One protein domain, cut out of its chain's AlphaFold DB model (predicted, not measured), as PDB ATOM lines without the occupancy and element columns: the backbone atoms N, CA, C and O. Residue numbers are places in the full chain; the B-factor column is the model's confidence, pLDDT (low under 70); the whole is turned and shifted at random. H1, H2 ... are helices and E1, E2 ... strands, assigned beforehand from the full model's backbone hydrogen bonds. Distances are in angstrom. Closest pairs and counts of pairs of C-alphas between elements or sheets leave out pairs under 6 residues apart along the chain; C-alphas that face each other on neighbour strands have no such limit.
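What this domain is: This is residues 118 to 203 of the 206 residues of the protein "E4 SUMO-protein ligase PIAL1-like" of Raphanus sativus (UniProt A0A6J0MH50). A small, strongly twisted sheet of three strands has helix H1 across one face, and the long link of residues 143 to 157 folds back past it on the side away from H1 to the short helix H2 beyond the sheet's end. The sheet's longest strand, E1, bends sharply, and the link of residues 175 to 194 loops out at the end of the sheet where E2 stops and E3 starts. The printed part has 86 residues with two named helices and three named strands, in the order H1 E1 H2 E2 E3; the sheet's order is E1 - E3 - E2, all antiparallel. The class is mixed, helices and strands, with under half of the residues in named elements. The whole is compact, with a radius of gyration of the C-alphas of 13.3 A and spans of 38 by 28 by 22 A.

How they stand to each other: H1, residues 121 to 128, is on the sheet of E1, residues 133 to 142, E3, residues 195 to 202, and E2, residues 169 to 174, at a height over the sheet of 7.0 A. It lies only just over E2, with 3 of its C-alphas falling on that strand, and runs across the strands, at 78 degrees to E2 on the local plane. The closest C-alphas of H1 and E1 are those of Met 125 and Leu 134, 7.4 A apart. E1 bends by 79 degrees at residue 136. E1 and E3 are antiparallel at 162 degrees, with N 141 and O 196 2.9 A apart, within hydrogen-bond range. E2 and E3 form a hairpin, antiparallel at 145 degrees, with N 172 and O 197 2.9 A apart, within hydrogen-bond range. H2, residues 158 to 161, is only just not on the sheet, with 4 pairs of C-alphas within 10 A; it is apart from H1 and from E3. E1, H2 and E2 make a split strand-helix-strand unit, two strands running the same way with E3 between them, and its crossover is right-handed. In H1 every O i to N i+4 pair is within hydrogen-bond range; H2 is too short for such a pair.

Where its parts are: H1 begins at C-alpha 121, (-49.010, -11.662, 40.514), and is 10.6 A long. E1 is 22.1 A, E2 16.4 A and E3 20.7 A long, while H2 measures 5.3 A. E3 ends at C-alpha 202, (-34.360, -9.979, 43.711).

The domain as a whole: The C-alphas farthest apart are those of Glu 146 and Pro 165, 40.7 A. The printed part has no cut. The links E1 to H2 and E2 to E3 are long, with 15 and 20 residues. The mean pLDDT of the printed part is 71.8; residue 118 and residues 143 to 149, 162 to 167 and 188 to 203 are under 70, and E3 has a mean of 45.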
ATOM      1  N   ASP A 118     -53.120  -7.484  41.713       62.28
ATOM      2  CA  ASP A 118     -52.210  -7.770  42.818       62.28
ATOM      3  C   ASP A 118     -52.415  -9.166  43.426       62.28
ATOM      4  O   ASP A 118     -51.475  -9.737  43.979       62.28
ATOM      5  N   SER A 119     -53.608  -9.758  43.285       70.31
ATOM      6  CA  SER A 119     -53.895 -11.118  43.766       70.31
ATOM      7  C   SER A 119     -53.343 -12.228  42.856       70.31
ATOM      8  O   SER A 119     -53.086 -13.341  43.325       70.31
ATOM      9  N   LEU A 120     -53.126 -11.937  41.567       79.38
ATOM     10  CA  LEU A 120     -52.658 -12.904  40.566       79.38
ATOM     11  C   LEU A 120     -51.132 -12.930  40.443       79.38
ATOM     12  O   LEU A 120     -50.554 -13.989  40.198       79.38
ATOM     13  N   ILE A 121     -50.470 -11.787  40.652       83.31
ATOM     14  CA  ILE A 121     -49.010 -11.662  40.514       83.31
ATOM     15  C   ILE A 121     -48.257 -12.690  41.381       83.31
ATOM     16  O   ILE A 121     -47.409 -13.393  40.828       83.31
ATOM     17  N   PRO A 122     -48.543 -12.861  42.691       83.25
ATOM     18  CA  PRO A 122     -47.849 -13.857  43.505       83.25
ATOM     19  C   PRO A 122     -48.019 -15.284  42.970       83.25
ATOM     20  O   PRO A 122     -47.042 -16.026  42.908       83.25
ATOM     21  N   GLN A 123     -49.222 -15.637  42.506       85.56
ATOM     22  CA  GLN A 123     -49.531 -16.973  41.983       85.56
ATOM     23  C   GLN A 123     -48.732 -17.285  40.711       85.56
ATOM     24  O   GLN A 123     -48.140 -18.357  40.584       85.56
ATOM     25  N   VAL A 124     -48.676 -16.332  39.776       86.44
ATOM     26  CA  VAL A 124     -47.907 -16.465  38.529       86.44
ATOM     27  C   VAL A 124     -46.407 -16.527  38.823       86.44
ATOM     28  O   VAL A 124     -45.699 -17.362  38.257       86.44
ATOM     29  N   MET A 125     -45.921 -15.691  39.743       86.25
ATOM     30  CA  MET A 125     -44.509 -15.664  40.125       86.25
ATOM     31  C   MET A 125     -44.064 -16.969  40.790       86.25
ATOM     32  O   MET A 125     -43.044 -17.522  40.391       86.25
ATOM     33  N   GLU A 126     -44.828 -17.504  41.743       86.69
ATOM     34  CA  GLU A 126     -44.516 -18.791  42.384       86.69
ATOM     35  C   GLU A 126     -44.519 -19.953  41.386       86.69
ATOM     36  O   GLU A 126     -43.674 -20.846  41.470       86.69
ATOM     37  N   ARG A 127     -45.437 -19.929  40.413       88.94
ATOM     38  CA  ARG A 127     -45.595 -21.006  39.435       88.94
ATOM     39  C   ARG A 127     -44.527 -21.003  38.345       88.94
ATOM     40  O   ARG A 127     -43.941 -22.047  38.066       88.94
ATOM     41  N   PHE A 128     -44.302 -19.862  37.696       88.12
ATOM     42  CA  PHE A 128     -43.456 -19.772  36.497       88.12
ATOM     43  C   PHE A 128     -42.063 -19.216  36.781       88.12
ATOM     44  O   PHE A 128     -41.137 -19.440  36.002       88.12
ATOM     45  N   TYR A 129     -41.885 -18.555  37.924       87.25
ATOM     46  CA  TYR A 129     -40.604 -18.028  38.376       87.25
ATOM     47  C   TYR A 129     -40.253 -18.499  39.801       87.25
ATOM     48  O   TYR A 129     -39.874 -17.676  40.636       87.25
ATOM     49  N   PRO A 130     -40.290 -19.816  40.097       85.06
ATOM     50  CA  PRO A 130     -40.161 -20.347  41.462       85.06
ATOM     51  C   PRO A 130     -38.826 -20.007  42.146       85.06
ATOM     52  O   PRO A 130     -38.706 -20.062  43.368       85.06
ATOM     53  N   PHE A 131     -37.804 -19.650  41.366       83.12
ATOM     54  CA  PHE A 131     -36.485 -19.265  41.870       83.12
ATOM     55  C   PHE A 131     -36.306 -17.747  42.025       83.12
ATOM     56  O   PHE A 131     -35.270 -17.302  42.520       83.12
ATOM     57  N   LEU A 132     -37.288 -16.939  41.618       80.88
ATOM     58  CA  LEU A 132     -37.272 -15.492  41.802       80.88
ATOM     59  C   LEU A 132     -38.011 -15.118  43.082       80.88
ATOM     60  O   LEU A 132     -39.195 -15.396  43.248       80.88
ATOM     61  N   LYS A 133     -37.322 -14.417  43.987       77.62
ATOM     62  CA  LYS A 133     -37.962 -13.881  45.186       77.62
ATOM     63  C   LYS A 133     -38.537 -12.502  44.883       77.62
ATOM     64  O   LYS A 133     -37.821 -11.495  44.934       77.62
ATOM     65  N   LEU A 134     -39.842 -12.468  44.622       76.56
ATOM     66  CA  LEU A 134     -40.595 -11.223  44.560       76.56
ATOM     67  C   LEU A 134     -40.537 -10.535  45.930       76.56
ATOM     68  O   LEU A 134     -40.807 -11.149  46.964       76.56
ATOM     69  N   ARG A 135     -40.112  -9.272  45.948       74.94
ATOM     70  CA  ARG A 135     -39.919  -8.504  47.186       74.94
ATOM     71  C   ARG A 135     -40.900  -7.357  47.285       74.94
ATOM     72  O   ARG A 135     -41.537  -7.201  48.319       74.94
ATOM     73  N   GLN A 136     -40.999  -6.583  46.215       77.19
ATOM     74  CA  GLN A 136     -41.883  -5.440  46.139       77.19
ATOM     75  C   GLN A 136     -42.405  -5.316  44.713       77.19
ATOM     76  O   GLN A 136     -41.643  -5.394  43.749       77.19
ATOM     77  N   ILE A 137     -43.709  -5.118  44.581       80.75
ATOM     78  CA  ILE A 137     -44.322  -4.711  43.321       80.75
ATOM     79  C   ILE A 137     -44.229  -3.186  43.287       80.75
ATOM     80  O   ILE A 137     -44.687  -2.528  44.218       80.75
ATOM     81  N   LEU A 138     -43.556  -2.638  42.272       78.50
ATOM     82  CA  LEU A 138     -43.397  -1.187  42.135       78.50
ATOM     83  C   LEU A 138     -44.640  -0.586  41.490       78.50
ATOM     84  O   LEU A 138     -45.119   0.457  41.921       78.50
ATOM     85  N   VAL A 139     -45.166  -1.268  40.471       80.19
ATOM     86  CA  VAL A 139     -46.388  -0.866  39.788       80.19
ATOM     87  C   VAL A 139     -47.041  -2.063  39.086       80.19
ATOM     88  O   VAL A 139     -46.364  -2.898  38.486       80.19
ATOM     89  N   SER A 140     -48.367  -2.146  39.161       79.88
ATOM     90  CA  SER A 140     -49.207  -3.132  38.472       79.88
ATOM     91  C   SER A 140     -50.334  -2.419  37.723       79.88
ATOM     92  O   SER A 140     -50.846  -1.395  38.192       79.88
ATOM     93  N   SER A 141     -50.701  -2.905  36.539       75.94
ATOM     94  CA  SER A 141     -51.772  -2.305  35.737       75.94
ATOM     95  C   SER A 141     -52.337  -3.290  34.722       75.94
ATOM     96  O   SER A 141     -51.595  -3.794  33.878       75.94
ATOM     97  N   GLU A 142     -53.639  -3.551  34.795       75.38
ATOM     98  CA  GLU A 142     -54.351  -4.403  33.840       75.38
ATOM     99  C   GLU A 142     -54.741  -3.579  32.614       75.38
ATOM    100  O   GLU A 142     -55.365  -2.532  32.773       75.38
ATOM    101  N   ALA A 143     -54.348  -4.013  31.414       69.25
ATOM    102  CA  ALA A 143     -54.878  -3.430  30.189       69.25
ATOM    103  C   ALA A 143     -56.247  -4.048  29.900       69.25
ATOM    104  O   ALA A 143     -56.365  -5.276  29.825       69.25
ATOM    105  N   ASP A 144     -57.264  -3.209  29.721       66.19
ATOM    106  CA  ASP A 144     -58.539  -3.660  29.173       66.19
ATOM    107  C   ASP A 144     -58.423  -3.903  27.652       66.19
ATOM    108  O   ASP A 144     -57.410  -3.602  27.015       66.19
ATOM    109  N   SER A 145     -59.456  -4.500  27.056       60.47
ATOM    110  CA  SER A 145     -59.499  -4.798  25.617       60.47
ATOM    111  C   SER A 145     -59.620  -3.559  24.721       60.47
ATOM    112  O   SER A 145     -59.547  -3.692  23.501       60.47
ATOM    113  N   GLU A 146     -59.849  -2.380  25.301       61.53
ATOM    114  CA  GLU A 146     -60.073  -1.116  24.590       61.53
ATOM    115  C   GLU A 146     -58.855  -0.175  24.681       61.53
ATOM    116  O   GLU A 146     -58.726   0.765  23.894       61.53
ATOM    117  N   SER A 147     -57.923  -0.468  25.589       57.97
ATOM    118  CA  SER A 147     -56.707   0.288  25.857       57.97
ATOM    119  C   SER A 147     -55.670   0.059  24.765       57.97
ATOM    120  O   SER A 147     -55.082  -1.017  24.644       57.97
ATOM    121  N   ILE A 148     -55.397   1.103  23.984       61.53
ATOM    122  CA  ILE A 148     -54.360   1.076  22.941       61.53
ATOM    123  C   ILE A 148     -52.973   1.320  23.551       61.53
ATOM    124  O   ILE A 148     -51.982   0.755  23.088       61.53
ATOM    125  N   VAL A 149     -52.887   2.148  24.596       66.62
ATOM    126  CA  VAL A 149     -51.636   2.468  25.290       66.62
ATOM    127  C   VAL A 149     -51.920   2.601  26.778       66.62
ATOM    128  O   VAL A 149     -52.785   3.368  27.161       66.62
ATOM    129  N   LEU A 150     -51.155   1.900  27.613       70.44
ATOM    130  CA  LEU A 150     -51.237   2.014  29.067       70.44
ATOM    131  C   LEU A 150     -49.939   2.626  29.592       70.44
ATOM    132  O   LEU A 150     -48.875   2.010  29.497       70.44
ATOM    133  N   VAL A 151     -50.016   3.839  30.143       71.69
ATOM    134  CA  VAL A 151     -48.856   4.535  30.719       71.69
ATOM    135  C   VAL A 151     -49.038   4.681  32.218       71.69
ATOM    136  O   VAL A 151     -49.984   5.309  32.690       71.69
ATOM    137  N   LYS A 152     -48.098   4.124  32.985       75.00
ATOM    138  CA  LYS A 152     -48.073   4.279  34.437       75.00
ATOM    139  C   LYS A 152     -46.701   4.736  34.901       75.00
ATOM    140  O   LYS A 152     -45.685   4.124  34.576       75.00
ATOM    141  N   ASN A 153     -46.693   5.817  35.670       72.31
ATOM    142  CA  ASN A 153     -45.472   6.417  36.183       72.31
ATOM    143  C   ASN A 153     -45.121   5.791  37.528       72.31
ATOM    144  O   ASN A 153     -45.999   5.445  38.318       72.31
ATOM    145  N   PHE A 154     -43.826   5.650  37.777       80.56
ATOM    146  CA  PHE A 154     -43.280   5.236  39.057       80.56
ATOM    147  C   PHE A 154     -41.877   5.821  39.198       80.56
ATOM    148  O   PHE A 154     -41.204   6.085  38.201       80.56
ATOM    149  N   HIS A 155     -41.420   5.986  40.434       80.12
ATOM    150  CA  HIS A 155     -40.060   6.415  40.735       80.12
ATOM    151  C   HIS A 155     -39.378   5.395  41.649       80.12
ATOM    152  O   HIS A 155     -40.025   4.691  42.426       80.12
ATOM    153  N   ILE A 156     -38.051   5.307  41.555       79.56
ATOM    154  CA  ILE A 156     -37.236   4.441  42.406       79.56
ATOM    155  C   ILE A 156     -36.301   5.332  43.216       79.56
ATOM    156  O   ILE A 156     -35.483   6.049  42.647       79.56
ATOM    157  N   SER A 157     -36.398   5.261  44.540       79.06
ATOM    158  CA  SER A 157     -35.458   5.918  45.447       79.06
ATOM    159  C   SER A 157     -34.457   4.921  46.025       79.06
ATOM    160  O   SER A 157     -34.723   3.720  46.148       79.06
ATOM    161  N   LYS A 158     -33.294   5.422  46.444       78.12
ATOM    162  CA  LYS A 158     -32.229   4.611  47.050       78.12
ATOM    163  C   LYS A 158     -32.697   3.844  48.291       78.12
ATOM    164  O   LYS A 158     -32.254   2.720  48.517       78.12
ATOM    165  N   ASN A 159     -33.626   4.415  49.059       76.12
ATOM    166  CA  ASN A 159     -34.173   3.799  50.271       76.12
ATOM    167  C   ASN A 159     -34.922   2.496  49.956       76.12
ATOM    168  O   ASN A 159     -34.789   1.523  50.695       76.12
ATOM    169  N   LEU A 160     -35.632   2.441  48.821       72.94
ATOM    170  CA  LEU A 160     -36.324   1.226  48.371       72.94
ATOM    171  C   LEU A 160     -35.347   0.069  48.120       72.94
ATOM    172  O   LEU A 160     -35.700  -1.099  48.277       72.94
ATOM    173  N   LEU A 161     -34.103   0.378  47.744       72.06
ATOM    174  CA  LEU A 161     -33.101  -0.614  47.357       72.06
ATOM    175  C   LEU A 161     -32.029  -0.860  48.428       72.06
ATOM    176  O   LEU A 161     -31.243  -1.798  48.293       72.06
ATOM    177  N   GLN A 162     -32.027  -0.086  49.518       65.81
ATOM    178  CA  GLN A 162     -31.013  -0.128  50.578       65.81
ATOM    179  C   GLN A 162     -30.900  -1.499  51.268       65.81
ATOM    180  O   GLN A 162     -29.833  -1.870  51.755       65.81
ATOM    181  N   HIS A 163     -31.975  -2.288  51.266       64.06
ATOM    182  CA  HIS A 163     -32.011  -3.628  51.858       64.06
ATOM    183  C   HIS A 163     -31.662  -4.761  50.875       64.06
ATOM    184  O   HIS A 163     -31.789  -5.939  51.225       64.06
ATOM    185  N   SER A 164     -31.225  -4.440  49.650       62.50
ATOM    186  CA  SER A 164     -30.846  -5.427  48.638       62.50
ATOM    187  C   SER A 164     -29.413  -5.211  48.147       62.50
ATOM    188  O   SER A 164     -29.135  -4.202  47.509       62.50
ATOM    189  N   PRO A 165     -28.491  -6.167  48.357       59.06
ATOM    190  CA  PRO A 165     -27.113  -6.040  47.877       59.06
ATOM    191  C   PRO A 165     -26.994  -6.075  46.341       59.06
ATOM    192  O   PRO A 165     -25.958  -5.696  45.803       59.06
ATOM    193  N   ARG A 166     -28.033  -6.543  45.628       65.50
ATOM    194  CA  ARG A 166     -28.138  -6.543  44.157       65.50
ATOM    195  C   ARG A 166     -29.603  -6.363  43.743       65.50
ATOM    196  O   ARG A 166     -30.275  -7.355  43.441       65.50
ATOM    197  N   PRO A 167     -30.139  -5.135  43.780       66.31
ATOM    198  CA  PRO A 167     -31.503  -4.890  43.340       66.31
ATOM    199  C   PRO A 167     -31.616  -5.183  41.839       66.31
ATOM    200  O   PRO A 167     -30.773  -4.759  41.050       66.31
ATOM    201  N   ARG A 168     -32.639  -5.942  41.445       70.94
ATOM    202  CA  ARG A 168     -33.000  -6.159  40.042       70.94
ATOM    203  C   ARG A 168     -34.453  -5.747  39.860       70.94
ATOM    204  O   ARG A 168     -35.325  -6.190  40.605       70.94
ATOM    205  N   VAL A 169     -34.688  -4.877  38.887       77.06
ATOM    206  CA  VAL A 169     -36.028  -4.500  38.433       77.06
ATOM    207  C   VAL A 169     -36.377  -5.423  37.273       77.06
ATOM    208  O   VAL A 169     -35.557  -5.600  36.372       77.06
ATOM    209  N   GLY A 170     -37.552  -6.047  37.322       78.62
ATOM    210  CA  GLY A 170     -38.056  -6.901  36.255       78.62
ATOM    211  C   GLY A 170     -39.403  -6.401  35.749       78.62
ATOM    212  O   GLY A 170     -40.273  -6.010  36.524       78.62
ATOM    213  N   LEU A 171     -39.576  -6.425  34.433       83.38
ATOM    214  CA  LEU A 171     -40.877  -6.261  33.804       83.38
ATOM    215  C   LEU A 171     -41.464  -7.654  33.575       83.38
ATOM    216  O   LEU A 171     -40.851  -8.471  32.890       83.38
ATOM    217  N   PHE A 172     -42.631  -7.910  34.155       83.00
ATOM    218  CA  PHE A 172     -43.362  -9.159  33.996       83.00
ATOM    219  C   PHE A 172     -44.688  -8.857  33.320       83.00
ATOM    220  O   PHE A 172     -45.428  -7.967  33.737       83.00
ATOM    221  N   VAL A 173     -44.982  -9.601  32.264       83.38
ATOM    222  CA  VAL A 173     -46.233  -9.460  31.533       83.38
ATOM    223  C   VAL A 173     -46.863 -10.826  31.422       83.38
ATOM    224  O   VAL A 173     -46.200 -11.795  31.039       83.38
ATOM    225  N   PHE A 174     -48.137 -10.902  31.785       83.50
ATOM    226  CA  PHE A 174     -48.875 -12.138  31.653       83.50
ATOM    227  C   PHE A 174     -50.351 -11.924  31.339       83.50
ATOM    228  O   PHE A 174     -50.952 -10.890  31.635       83.50
ATOM    229  N   ARG A 175     -50.932 -12.945  30.718       80.69
ATOM    230  CA  ARG A 175     -52.357 -13.055  30.425       80.69
ATOM    231  C   ARG A 175     -53.119 -13.534  31.650       80.69
ATOM    232  O   ARG A 175     -52.780 -14.561  32.236       80.69
ATOM    233  N   THR A 176     -54.152 -12.789  32.027       79.06
ATOM    234  CA  THR A 176     -54.997 -13.095  33.189       79.06
ATOM    235  C   THR A 176     -55.996 -14.218  32.908       79.06
ATOM    236  O   THR A 176     -56.452 -14.874  33.840       79.06
ATOM    237  N   ASP A 177     -56.279 -14.510  31.636       78.94
ATOM    238  CA  ASP A 177     -57.258 -15.504  31.187       78.94
ATOM    239  C   ASP A 177     -56.712 -16.942  31.076       78.94
ATOM    240  O   ASP A 177     -57.498 -17.880  30.965       78.94
ATOM    241  N   ASP A 178     -55.389 -17.143  31.143       82.19
ATOM    242  CA  ASP A 178     -54.754 -18.462  30.960       82.19
ATOM    243  C   ASP A 178     -53.640 -18.762  31.983       82.19
ATOM    244  O   ASP A 178     -52.685 -19.482  31.702       82.19
ATOM    245  N   ILE A 179     -53.741 -18.248  33.216       84.31
ATOM    246  CA  ILE A 179     -52.707 -18.409  34.270       84.31
ATOM    247  C   ILE A 179     -52.356 -19.876  34.613       84.31
ATOM    248  O   ILE A 179     -51.379 -20.148  35.313       84.31
ATOM    249  N   GLY A 180     -53.159 -20.833  34.139       85.75
ATOM    250  CA  GLY A 180     -52.921 -22.265  34.267       85.75
ATOM    251  C   GLY A 180     -51.812 -22.811  33.362       85.75
ATOM    252  O   GLY A 180     -51.266 -23.869  33.674       85.75
ATOM    253  N   ASN A 181     -51.445 -22.117  32.285       87.62
ATOM    254  CA  ASN A 181     -50.487 -22.599  31.288       87.62
ATOM    255  C   ASN A 181     -49.313 -21.633  31.119       87.62
ATOM    256  O   ASN A 181     -49.432 -20.438  31.359       87.62
ATOM    257  N   SER A 182     -48.159 -22.140  30.674       86.06
ATOM    258  CA  SER A 182     -46.973 -21.303  30.433       86.06
ATOM    259  C   SER A 182     -47.154 -20.296  29.294       86.06
ATOM    260  O   SER A 182     -46.407 -19.326  29.231       86.06
ATOM    261  N   SER A 183     -48.154 -20.498  28.429       85.75
ATOM    262  CA  SER A 183     -48.611 -19.534  27.417       85.75
ATOM    263  C   SER A 183     -49.104 -18.217  28.008       85.75
ATOM    264  O   SER A 183     -49.241 -17.244  27.267       85.75
ATOM    265  N   CYS A 184     -49.370 -18.159  29.317       85.81
ATOM    266  CA  CYS A 184     -49.737 -16.914  29.970       85.81
ATOM    267  C   CYS A 184     -48.570 -15.938  30.081       85.81
ATOM    268  O   CYS A 184     -48.830 -14.746  30.164       85.81
ATOM    269  N   ILE A 185     -47.315 -16.398  30.072       85.62
ATOM    270  CA  ILE A 185     -46.137 -15.529  30.140       85.62
ATOM    271  C   ILE A 185     -45.862 -14.969  28.749       85.62
ATOM    272  O   ILE A 185     -45.658 -15.726  27.803       85.62
ATOM    273  N   ILE A 186     -45.834 -13.644  28.631       81.44
ATOM    274  CA  ILE A 186     -45.740 -12.966  27.337       81.44
ATOM    275  C   ILE A 186     -44.513 -12.070  27.316       81.44
ATOM    276  O   ILE A 186     -44.181 -11.402  28.298       81.44
ATOM    277  N   HIS A 187     -43.831 -12.040  26.172       74.25
ATOM    278  CA  HIS A 187     -42.771 -11.071  25.966       74.25
ATOM    279  C   HIS A 187     -43.381  -9.665  25.822       74.25
ATOM    280  O   HIS A 187     -44.335  -9.510  25.064       74.25
ATOM    281  N   PRO A 188     -42.839  -8.610  26.457       69.69
ATOM    282  CA  PRO A 188     -43.430  -7.265  26.416       69.69
ATOM    283  C   PRO A 188     -43.723  -6.708  25.011       69.69
ATOM    284  O   PRO A 188     -44.584  -5.853  24.857       69.69
ATOM    285  N   GLN A 189     -43.026  -7.194  23.980       64.94
ATOM    286  CA  GLN A 189     -43.237  -6.795  22.581       64.94
ATOM    287  C   GLN A 189     -44.417  -7.505  21.888       64.94
ATOM    288  O   GLN A 189     -44.821  -7.092  20.806       64.94
ATOM    289  N   GLU A 190     -44.965  -8.566  22.480       62.28
ATOM    290  CA  GLU A 190     -46.043  -9.396  21.913       62.28
ATOM    291  C   GLU A 190     -47.424  -9.068  22.509       62.28
ATOM    292  O   GLU A 190     -48.417  -9.743  22.231       62.28
ATOM    293  N   VAL A 191     -47.504  -8.022  23.335       58.44
ATOM    294  CA  VAL A 191     -48.725  -7.639  24.047       58.44
ATOM    295  C   VAL A 191     -49.734  -7.049  23.070       58.44
ATOM    296  O   VAL A 191     -49.503  -6.001  22.474       58.44
ATOM    297  N   ARG A 192     -50.874  -7.729  22.919       49.12
ATOM    298  CA  ARG A 192     -52.072  -7.200  22.242       49.12
ATOM    299  C   ARG A 192     -53.162  -6.793  23.241       49.12
ATOM    300  O   ARG A 192     -53.831  -5.803  22.998       49.12
ATOM    301  N   CYS A 193     -53.268  -7.516  24.363       40.19
ATOM    302  CA  CYS A 193     -54.025  -7.212  25.589       40.19
ATOM    303  C   CYS A 193     -53.336  -7.969  26.751       40.19
ATOM    304  O   CYS A 193     -52.892  -9.102  26.534       40.19
ATOM    305  N   GLY A 194     -53.217  -7.403  27.959       42.34
ATOM    306  CA  GLY A 194     -52.632  -8.133  29.096       42.34
ATOM    307  C   GLY A 194     -52.319  -7.304  30.344       42.34
ATOM    308  O   GLY A 194     -52.215  -6.079  30.295       42.34
ATOM    309  N   LEU A 195     -52.142  -7.993  31.474       45.81
ATOM    310  CA  LEU A 195     -51.720  -7.389  32.734       45.81
ATOM    311  C   LEU A 195     -50.212  -7.123  32.700       45.81
ATOM    312  O   LEU A 195     -49.403  -8.042  32.548       45.81
ATOM    313  N   ILE A 196     -49.833  -5.857  32.867       51.88
ATOM    314  CA  ILE A 196     -48.440  -5.425  32.946       51.88
ATOM    315  C   ILE A 196     -48.100  -5.221  34.424       51.88
ATOM    316  O   ILE A 196     -48.665  -4.363  35.102       51.88
ATOM    317  N   ALA A 197     -47.166  -6.017  34.938       46.56
ATOM    318  CA  ALA A 197     -46.659  -5.902  36.297       46.56
ATOM    319  C   ALA A 197     -45.151  -5.624  36.265       46.56
ATOM    320  O   ALA A 197     -44.328  -6.498  35.987       46.56
ATOM    321  N   LEU A 198     -44.754  -4.397  36.592       49.94
ATOM    322  CA  LEU A 198     -43.356  -4.075  36.870       49.94
ATOM    323  C   LEU A 198     -43.084  -4.410  38.329       49.94
ATOM    324  O   LEU A 198     -43.537  -3.741  39.265       49.94
ATOM    325  N   SER A 199     -42.336  -5.486  38.520       44.72
ATOM    326  CA  SER A 199     -42.049  -6.016  39.837       44.72
ATOM    327  C   SER A 199     -40.545  -5.997  40.104       44.72
ATOM    328  O   SER A 199     -39.717  -6.398  39.283       44.72
ATOM    329  N   LEU A 200     -40.157  -5.488  41.272       42.91
ATOM    330  CA  LEU A 200     -38.779  -5.563  41.737       42.91
ATOM    331  C   LEU A 200     -38.556  -6.984  42.264       42.91
ATOM    332  O   LEU A 200     -39.016  -7.352  43.353       42.91
ATOM    333  N   SER A 201     -37.852  -7.796  41.480       38.09
ATOM    334  CA  SER A 201     -37.594  -9.194  41.809       38.09
ATOM    335  C   SER A 201     -36.106  -9.410  42.057       38.09
ATOM    336  O   SER A 201     -35.272  -9.193  41.181       38.09
ATOM    337  N   ILE A 202     -35.752  -9.816  43.277       42.75
ATOM    338  CA  ILE A 202     -34.360  -9.979  43.711       42.75
ATOM    339  C   ILE A 202     -34.023 -11.468  43.664       42.75
ATOM    340  O   ILE A 202     -34.613 -12.265  44.394       42.75
ATOM    341  N   ASN A 203     -33.043 -11.855  42.845       37.56
ATOM    342  CA  ASN A 203     -32.532 -13.225  42.847       37.56
ATOM    343  C   ASN A 203     -31.405 -13.386  43.884       37.56
ATOM    344  O   ASN A 203     -30.568 -12.493  44.055       37.56
TER     345      ASN A 203